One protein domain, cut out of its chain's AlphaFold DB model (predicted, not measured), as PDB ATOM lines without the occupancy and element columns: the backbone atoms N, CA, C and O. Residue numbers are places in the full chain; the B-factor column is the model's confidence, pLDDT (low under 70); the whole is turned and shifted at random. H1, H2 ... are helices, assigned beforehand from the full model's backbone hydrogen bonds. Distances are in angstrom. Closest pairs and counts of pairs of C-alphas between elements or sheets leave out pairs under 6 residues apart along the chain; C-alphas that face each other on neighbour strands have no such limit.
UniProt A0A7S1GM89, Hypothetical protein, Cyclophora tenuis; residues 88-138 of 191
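AT A GLANCE: This is residues 88 to 138 of the 191 residues of the protein "Hypothetical protein" of Cyclophora tenuis (UniProt A0A7S1GM89). One long helix, H1, makes the longest axis; its first residues, 88 to 95, stick out free, and after its last residue, Arg 109, a tight link turns a corner into the short helix H2. From there residues 118 to 138, with no named element, fold back in loops beside the later part of H1. The printed part has 51 residues with two named helices, H1 then H2, and no named strand; the class is all helix. It is elongated, 35 by 21 by 19 A, yet only just compact, close to loose, with a radius of gyration of the C-alphas of 11.4 A.

IN THESE COORDINATES: Find C-alpha 88 at (-15.735, -5.663, 60.640); from there H1, residues 88 to 109, runs 30.8 A to C-alpha 109 at (4.685, -13.858, 39.150). H2, residues 113 to 117, ends at C-alpha 117, (-4.276, -11.668, 33.292).

HOW THE PARTS SIT: Look at Ser 107 and Tyr 117: their C-alphas, 6.9 A apart, are the closest of H1 and H2, which touch only at the corner by their tight link. H1 takes part with residues 107 to 108 alone. In H1 and H2 every O i to N i+4 pair is within hydrogen-bond range.

THE WHOLE: The farthest C-alphas, of Phe 88 and Ala 112, are 35.5 A apart. The printed part has no cut. Mean pLDDT of the printed part is 72.0; residues 88 to 89, 106 to 117 and 125 are under 70.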
ATOM      1  N   PHE A  88     -15.678  -4.410  61.399       67.56
ATOM      2  CA  PHE A  88     -15.735  -5.663  60.640       67.56
ATOM      3  C   PHE A  88     -15.909  -5.476  59.124       67.56
ATOM      4  O   PHE A  88     -15.357  -6.262  58.363       67.56
ATOM      5  N   GLY A  89     -16.621  -4.439  58.675       67.69
ATOM      6  CA  GLY A  89     -16.724  -4.090  57.253       67.69
ATOM      7  C   GLY A  89     -15.432  -3.477  56.717       67.69
ATOM      8  O   GLY A  89     -14.993  -3.824  55.628       67.69
ATOM      9  N   ALA A  90     -14.756  -2.645  57.517       71.44
ATOM     10  CA  ALA A  90     -13.441  -2.107  57.161       71.44
ATOM     11  C   ALA A  90     -12.372  -3.212  57.060       71.44
ATOM     12  O   ALA A  90     -11.559  -3.205  56.139       71.44
ATOM     13  N   ILE A  91     -12.408  -4.190  57.972       73.19
ATOM     14  CA  ILE A  91     -11.540  -5.372  57.922       73.19
ATOM     15  C   ILE A  91     -11.897  -6.260  56.719       73.19
ATOM     16  O   ILE A  91     -10.992  -6.698  56.018       73.19
ATOM     17  N   GLY A  92     -13.184  -6.486  56.439       75.44
ATOM     18  CA  GLY A  92     -13.633  -7.234  55.258       75.44
ATOM     19  C   GLY A  92     -13.136  -6.613  53.953       75.44
ATOM     20  O   GLY A  92     -12.493  -7.291  53.161       75.44
ATOM     21  N   ASN A  93     -13.304  -5.298  53.795       75.56
ATOM     22  CA  ASN A  93     -12.810  -4.564  52.629       75.56
ATOM     23  C   ASN A  93     -11.279  -4.648  52.492       75.56
ATOM     24  O   ASN A  93     -10.769  -4.781  51.383       75.56
ATOM     25  N   PHE A  94     -10.538  -4.625  53.608       81.06
ATOM     26  CA  PHE A  94      -9.087  -4.821  53.592       81.06
ATOM     27  C   PHE A  94      -8.695  -6.232  53.140       81.06
ATOM     28  O   PHE A  94      -7.772  -6.377  52.343       81.06
ATOM     29  N   PHE A  95      -9.388  -7.274  53.610       81.31
ATOM     30  CA  PHE A  95      -9.136  -8.645  53.160       81.31
ATOM     31  C   PHE A  95      -9.519  -8.852  51.691       81.31
ATOM     32  O   PHE A  95      -8.773  -9.517  50.982       81.31
ATOM     33  N   ASP A  96     -10.589  -8.226  51.204       78.31
ATOM     34  CA  ASP A  96     -10.993  -8.277  49.791       78.31
ATOM     35  C   ASP A  96     -10.009  -7.546  48.858       78.31
ATOM     36  O   ASP A  96      -9.871  -7.883  47.672       78.31
ATOM     37  N   GLU A  97      -9.338  -6.505  49.357       78.44
ATOM     38  CA  GLU A  97      -8.233  -5.847  48.659       78.44
ATOM     39  C   GLU A  97      -6.938  -6.654  48.748       78.44
ATOM     40  O   GLU A  97      -6.212  -6.740  47.756       78.44
ATOM     41  N   LEU A  98      -6.658  -7.273  49.898       82.62
ATOM     42  CA  LEU A  98      -5.493  -8.127  50.097       82.62
ATOM     43  C   LEU A  98      -5.570  -9.386  49.228       82.62
ATOM     44  O   LEU A  98      -4.577  -9.734  48.602       82.62
ATOM     45  N   ASP A  99      -6.733 -10.028  49.144       80.00
ATOM     46  CA  ASP A  99      -6.992 -11.174  48.270       80.00
ATOM     47  C   ASP A  99      -6.786 -10.788  46.801       80.00
ATOM     48  O   ASP A  99      -5.975 -11.393  46.108       80.00
ATOM     49  N   ALA A 100      -7.374  -9.667  46.361       77.94
ATOM     50  CA  ALA A 100      -7.159  -9.147  45.011       77.94
ATOM     51  C   ALA A 100      -5.687  -8.785  44.731       77.94
ATOM     52  O   ALA A 100      -5.210  -8.957  43.612       77.94
ATOM     53  N   PHE A 101      -4.960  -8.278  45.728       81.00
ATOM     54  CA  PHE A 101      -3.534  -7.989  45.617       81.00
ATOM     55  C   PHE A 101      -2.696  -9.269  45.537       81.00
ATOM     56  O   PHE A 101      -1.777  -9.344  44.723       81.00
ATOM     57  N   VAL A 102      -2.999 -10.277  46.358       79.69
ATOM     58  CA  VAL A 102      -2.321 -11.577  46.344       79.69
ATOM     59  C   VAL A 102      -2.606 -12.303  45.031       79.69
ATOM     60  O   VAL A 102      -1.663 -12.804  44.420       79.69
ATOM     61  N   ASP A 103      -3.839 -12.288  44.531       71.62
ATOM     62  CA  ASP A 103      -4.212 -12.806  43.210       71.62
ATOM     63  C   ASP A 103      -3.472 -12.073  42.084       71.62
ATOM     64  O   ASP A 103      -2.877 -12.709  41.210       71.62
ATOM     65  N   ASP A 104      -3.419 -10.736  42.115       71.62
ATOM     66  CA  ASP A 104      -2.664  -9.936  41.140       71.62
ATOM     67  C   ASP A 104      -1.151 -10.250  41.210       71.62
ATOM     68  O   ASP A 104      -0.478 -10.356  40.180       71.62
ATOM     69  N   ALA A 105      -0.587 -10.417  42.408       71.12
ATOM     70  CA  ALA A 105       0.836 -10.685  42.610       71.12
ATOM     71  C   ALA A 105       1.226 -12.116  42.215       71.12
ATOM     72  O   ALA A 105       2.270 -12.329  41.591       71.12
ATOM     73  N   THR A 106       0.397 -13.102  42.553       67.75
ATOM     74  CA  THR A 106       0.624 -14.517  42.231       67.75
ATOM     75  C   THR A 106       0.447 -14.779  40.741       67.75
ATOM     76  O   THR A 106       1.322 -15.397  40.130       67.75
ATOM     77  N   SER A 107      -0.602 -14.232  40.122       63.19
ATOM     78  CA  SER A 107      -0.832 -14.335  38.678       63.19
ATOM     79  C   SER A 107       0.311 -13.706  37.876       63.19
ATOM     80  O   SER A 107       0.888 -14.336  36.988       63.19
ATOM     81  N   ARG A 108       0.762 -12.502  38.241       66.31
ATOM     82  CA  ARG A 108       1.857 -11.813  37.532       66.31
ATOM     83  C   ARG A 108       3.223 -12.448  37.746       66.31
ATOM     84  O   ARG A 108       4.060 -12.386  36.844       66.31
ATOM     85  N   ARG A 109       3.452 -13.100  38.889       63.31
ATOM     86  CA  ARG A 109       4.685 -13.858  39.150       63.31
ATOM     87  C   ARG A 109       4.858 -15.048  38.201       63.31
ATOM     88  O   ARG A 109       5.990 -15.462  37.971       63.31
ATOM     89  N   LEU A 110       3.783 -15.532  37.574       59.38
ATOM     90  CA  LEU A 110       3.839 -16.545  36.513       59.38
ATOM     91  C   LEU A 110       4.301 -15.985  35.145       59.38
ATOM     92  O   LEU A 110       4.226 -16.677  34.134       59.38
ATOM     93  N   GLY A 111       4.835 -14.758  35.106       48.28
ATOM     94  CA  GLY A 111       5.769 -14.301  34.069       48.28
ATOM     95  C   GLY A 111       5.153 -13.652  32.830       48.28
ATOM     96  O   GLY A 111       5.889 -13.233  31.944       48.28
ATOM     97  N   ALA A 112       3.827 -13.538  32.760       58.59
ATOM     98  CA  ALA A 112       3.141 -13.197  31.514       58.59
ATOM     99  C   ALA A 112       2.335 -11.871  31.554       58.59
ATOM    100  O   ALA A 112       1.774 -11.438  30.548       58.59
ATOM    101  N   GLY A 113       2.355 -11.172  32.698       62.44
ATOM    102  CA  GLY A 113       1.890  -9.783  32.841       62.44
ATOM    103  C   GLY A 113       0.408  -9.533  32.510       62.44
ATOM    104  O   GLY A 113      -0.401 -10.454  32.450       62.44
ATOM    105  N   ALA A 114       0.037  -8.265  32.289       60.38
ATOM    106  CA  ALA A 114      -1.345  -7.855  31.986       60.38
ATOM    107  C   ALA A 114      -1.896  -8.455  30.675       60.38
ATOM    108  O   ALA A 114      -3.105  -8.588  30.518       60.38
ATOM    109  N   ALA A 115      -1.022  -8.886  29.759       61.97
ATOM    110  CA  ALA A 115      -1.416  -9.581  28.533       61.97
ATOM    111  C   ALA A 115      -2.064 -10.953  28.802       61.97
ATOM    112  O   ALA A 115      -2.883 -11.418  28.014       61.97
ATOM    113  N   PHE A 116      -1.707 -11.595  29.920       61.91
ATOM    114  CA  PHE A 116      -2.209 -12.916  30.308       61.91
ATOM    115  C   PHE A 116      -3.212 -12.907  31.462       61.91
ATOM    116  O   PHE A 116      -3.786 -13.944  31.774       61.91
ATOM    117  N   TYR A 117      -3.412 -11.762  32.110       64.50
ATOM    118  CA  TYR A 117      -4.276 -11.668  33.292       64.50
ATOM    119  C   TYR A 117      -5.238 -10.476  33.251       64.50
ATOM    120  O   TYR A 117      -6.082 -10.348  34.132       64.50
ATOM    121  N   GLY A 118      -5.192  -9.664  32.189       72.88
ATOM    122  CA  GLY A 118      -6.012  -8.465  32.056       72.88
ATOM    123  C   GLY A 118      -5.516  -7.323  32.942       72.88
ATOM    124  O   GLY A 118      -4.445  -7.383  33.566       72.88
ATOM    125  N   LYS A 119      -6.295  -6.242  32.977       81.88
ATOM    126  CA  LYS A 119      -6.092  -5.126  33.901       81.88
ATOM    127  C   LYS A 119      -6.318  -5.576  35.350       81.88
ATOM    128  O   LYS A 119      -7.087  -6.490  35.633       81.88
ATOM    129  N   ARG A 120      -5.631  -4.911  36.280       77.12
ATOM    130  CA  ARG A 120      -5.679  -5.174  37.725       77.12
ATOM    131  C   ARG A 120      -7.057  -4.925  38.287       77.12
ATOM    132  O   ARG A 120      -7.695  -3.923  37.963       77.12
ATOM    133  N   LYS A 121      -7.442  -5.779  39.224       76.62
ATOM    134  CA  LYS A 121      -8.646  -5.590  40.033       76.62
ATOM    135  C   LYS A 121      -8.372  -4.764  41.290       76.62
ATOM    136  O   LYS A 121      -9.305  -4.164  41.819       76.62
ATOM    137  N   SER A 122      -7.127  -4.746  41.774       74.56
ATOM    138  CA  SER A 122      -6.757  -4.052  43.010       74.56
ATOM    139  C   SER A 122      -6.597  -2.532  42.831       74.56
ATOM    140  O   SER A 122      -5.999  -2.039  41.875       74.56
ATOM    141  N   SER A 123      -7.117  -1.781  43.800       73.00
ATOM    142  CA  SER A 123      -6.942  -0.330  44.014       73.00
ATOM    143  C   SER A 123      -5.589   0.024  44.648       73.00
ATOM    144  O   SER A 123      -5.219   1.198  44.685       73.00
ATOM    145  N   PHE A 124      -4.841  -0.980  45.120       73.56
ATOM    146  CA  PHE A 124      -3.620  -0.830  45.919       73.56
ATOM    147  C   PHE A 124      -2.547   0.056  45.265       73.56
ATOM    148  O   PHE A 124      -1.807   0.759  45.947       73.56
ATOM    149  N   TYR A 125      -2.474   0.056  43.933       66.06
ATOM    150  CA  TYR A 125      -1.474   0.812  43.175       66.06
ATOM    151  C   TYR A 125      -1.876   2.265  42.870       66.06
ATOM    152  O   TYR A 125      -1.142   2.962  42.171       66.06
ATOM    153  N   GLY A 126      -3.005   2.732  43.410       72.50
ATOM    154  CA  GLY A 126      -3.527   4.082  43.207       72.50
ATOM    155  C   GLY A 126      -4.617   4.152  42.136       72.50
ATOM    156  O   GLY A 126      -4.737   3.294  41.264       72.50
ATOM    157  N   GLN A 127      -5.442   5.198  42.209       71.75
ATOM    158  CA  GLN A 127      -6.569   5.393  41.285       71.75
ATOM    159  C   GLN A 127      -6.131   5.797  39.874       71.75
ATOM    160  O   GLN A 127      -6.855   5.532  38.918       71.75
ATOM    161  N   GLU A 128      -4.944   6.393  39.752       74.69
ATOM    162  CA  GLU A 128      -4.345   6.843  38.487       74.69
ATOM    163  C   GLU A 128      -3.629   5.719  37.724       74.69
ATOM    164  O   GLU A 128      -2.957   5.953  36.719       74.69
ATOM    165  N   ASP A 129      -3.754   4.479  38.187       73.88
ATOM    166  CA  ASP A 129      -3.165   3.343  37.506       73.88
ATOM    167  C   ASP A 129      -3.868   3.058  36.165       73.88
ATOM    168  O   ASP A 129      -4.993   2.560  36.122       73.88
ATOM    169  N   GLN A 130      -3.159   3.296  35.056       76.38
ATOM    170  CA  GLN A 130      -3.643   3.007  33.697       76.38
ATOM    171  C   GLN A 130      -3.951   1.522  33.460       76.38
ATOM    172  O   GLN A 130      -4.750   1.178  32.587       76.38
ATOM    173  N   ASN A 131      -3.335   0.638  34.249       72.81
ATOM    174  CA  ASN A 131      -3.556  -0.801  34.196       72.81
ATOM    175  C   ASN A 131      -4.605  -1.279  35.206       72.81
ATOM    176  O   ASN A 131      -4.678  -2.486  35.435       72.81
ATOM    177  N   ARG A 132      -5.401  -0.386  35.805       77.50
ATOM    178  CA  ARG A 132      -6.527  -0.735  36.678       77.50
ATOM    179  C   ARG A 132      -7.803  -0.899  35.862       77.50
ATOM    180  O   ARG A 132      -8.079  -0.116  34.954       77.50
ATOM    181  N   LYS A 133      -8.585  -1.915  36.207       80.62
ATOM    182  CA  LYS A 133      -9.921  -2.128  35.661       80.62
ATOM    183  C   LYS A 133     -10.878  -1.065  36.199       80.62
ATOM    184  O   LYS A 133     -10.835  -0.748  37.390       80.62
ATOM    185  N   ARG A 134     -11.751  -0.523  35.348       78.69
ATOM    186  CA  ARG A 134     -12.731   0.502  35.755       78.69
ATOM    187  C   ARG A 134     -13.740  -0.041  36.763       78.69
ATOM    188  O   ARG A 134     -13.988   0.600  37.778       78.69
ATOM    189  N   SER A 135     -14.244  -1.249  36.518       75.56
ATOM    190  CA  SER A 135     -15.248  -1.907  37.357       75.56
ATOM    191  C   SER A 135     -14.778  -3.309  37.750       75.56
ATOM    192  O   SER A 135     -14.684  -4.199  36.908       75.56
ATOM    193  N   LYS A 136     -14.486  -3.532  39.042       71.25
ATOM    194  CA  LYS A 136     -13.919  -4.804  39.549       71.25
ATOM    195  C   LYS A 136     -14.820  -6.013  39.254       71.25
ATOM    196  O   LYS A 136     -14.313  -7.081  38.914       71.25
ATOM    197  N   LYS A 137     -16.140  -5.839  39.394       72.00
ATOM    198  CA  LYS A 137     -17.146  -6.915  39.325       72.00
ATOM    199  C   LYS A 137     -17.757  -7.121  37.937       72.00
ATOM    200  O   LYS A 137     -18.263  -8.202  37.663       72.00
ATOM    201  N   VAL A 138     -17.701  -6.113  37.067       74.81
ATOM    202  CA  VAL A 138     -18.342  -6.165  35.746       74.81
ATOM    203  C   VAL A 138     -17.378  -6.795  34.748       74.81
ATOM    204  O   VAL A 138     -16.275  -6.274  34.602       74.81
TER     205      VAL A 138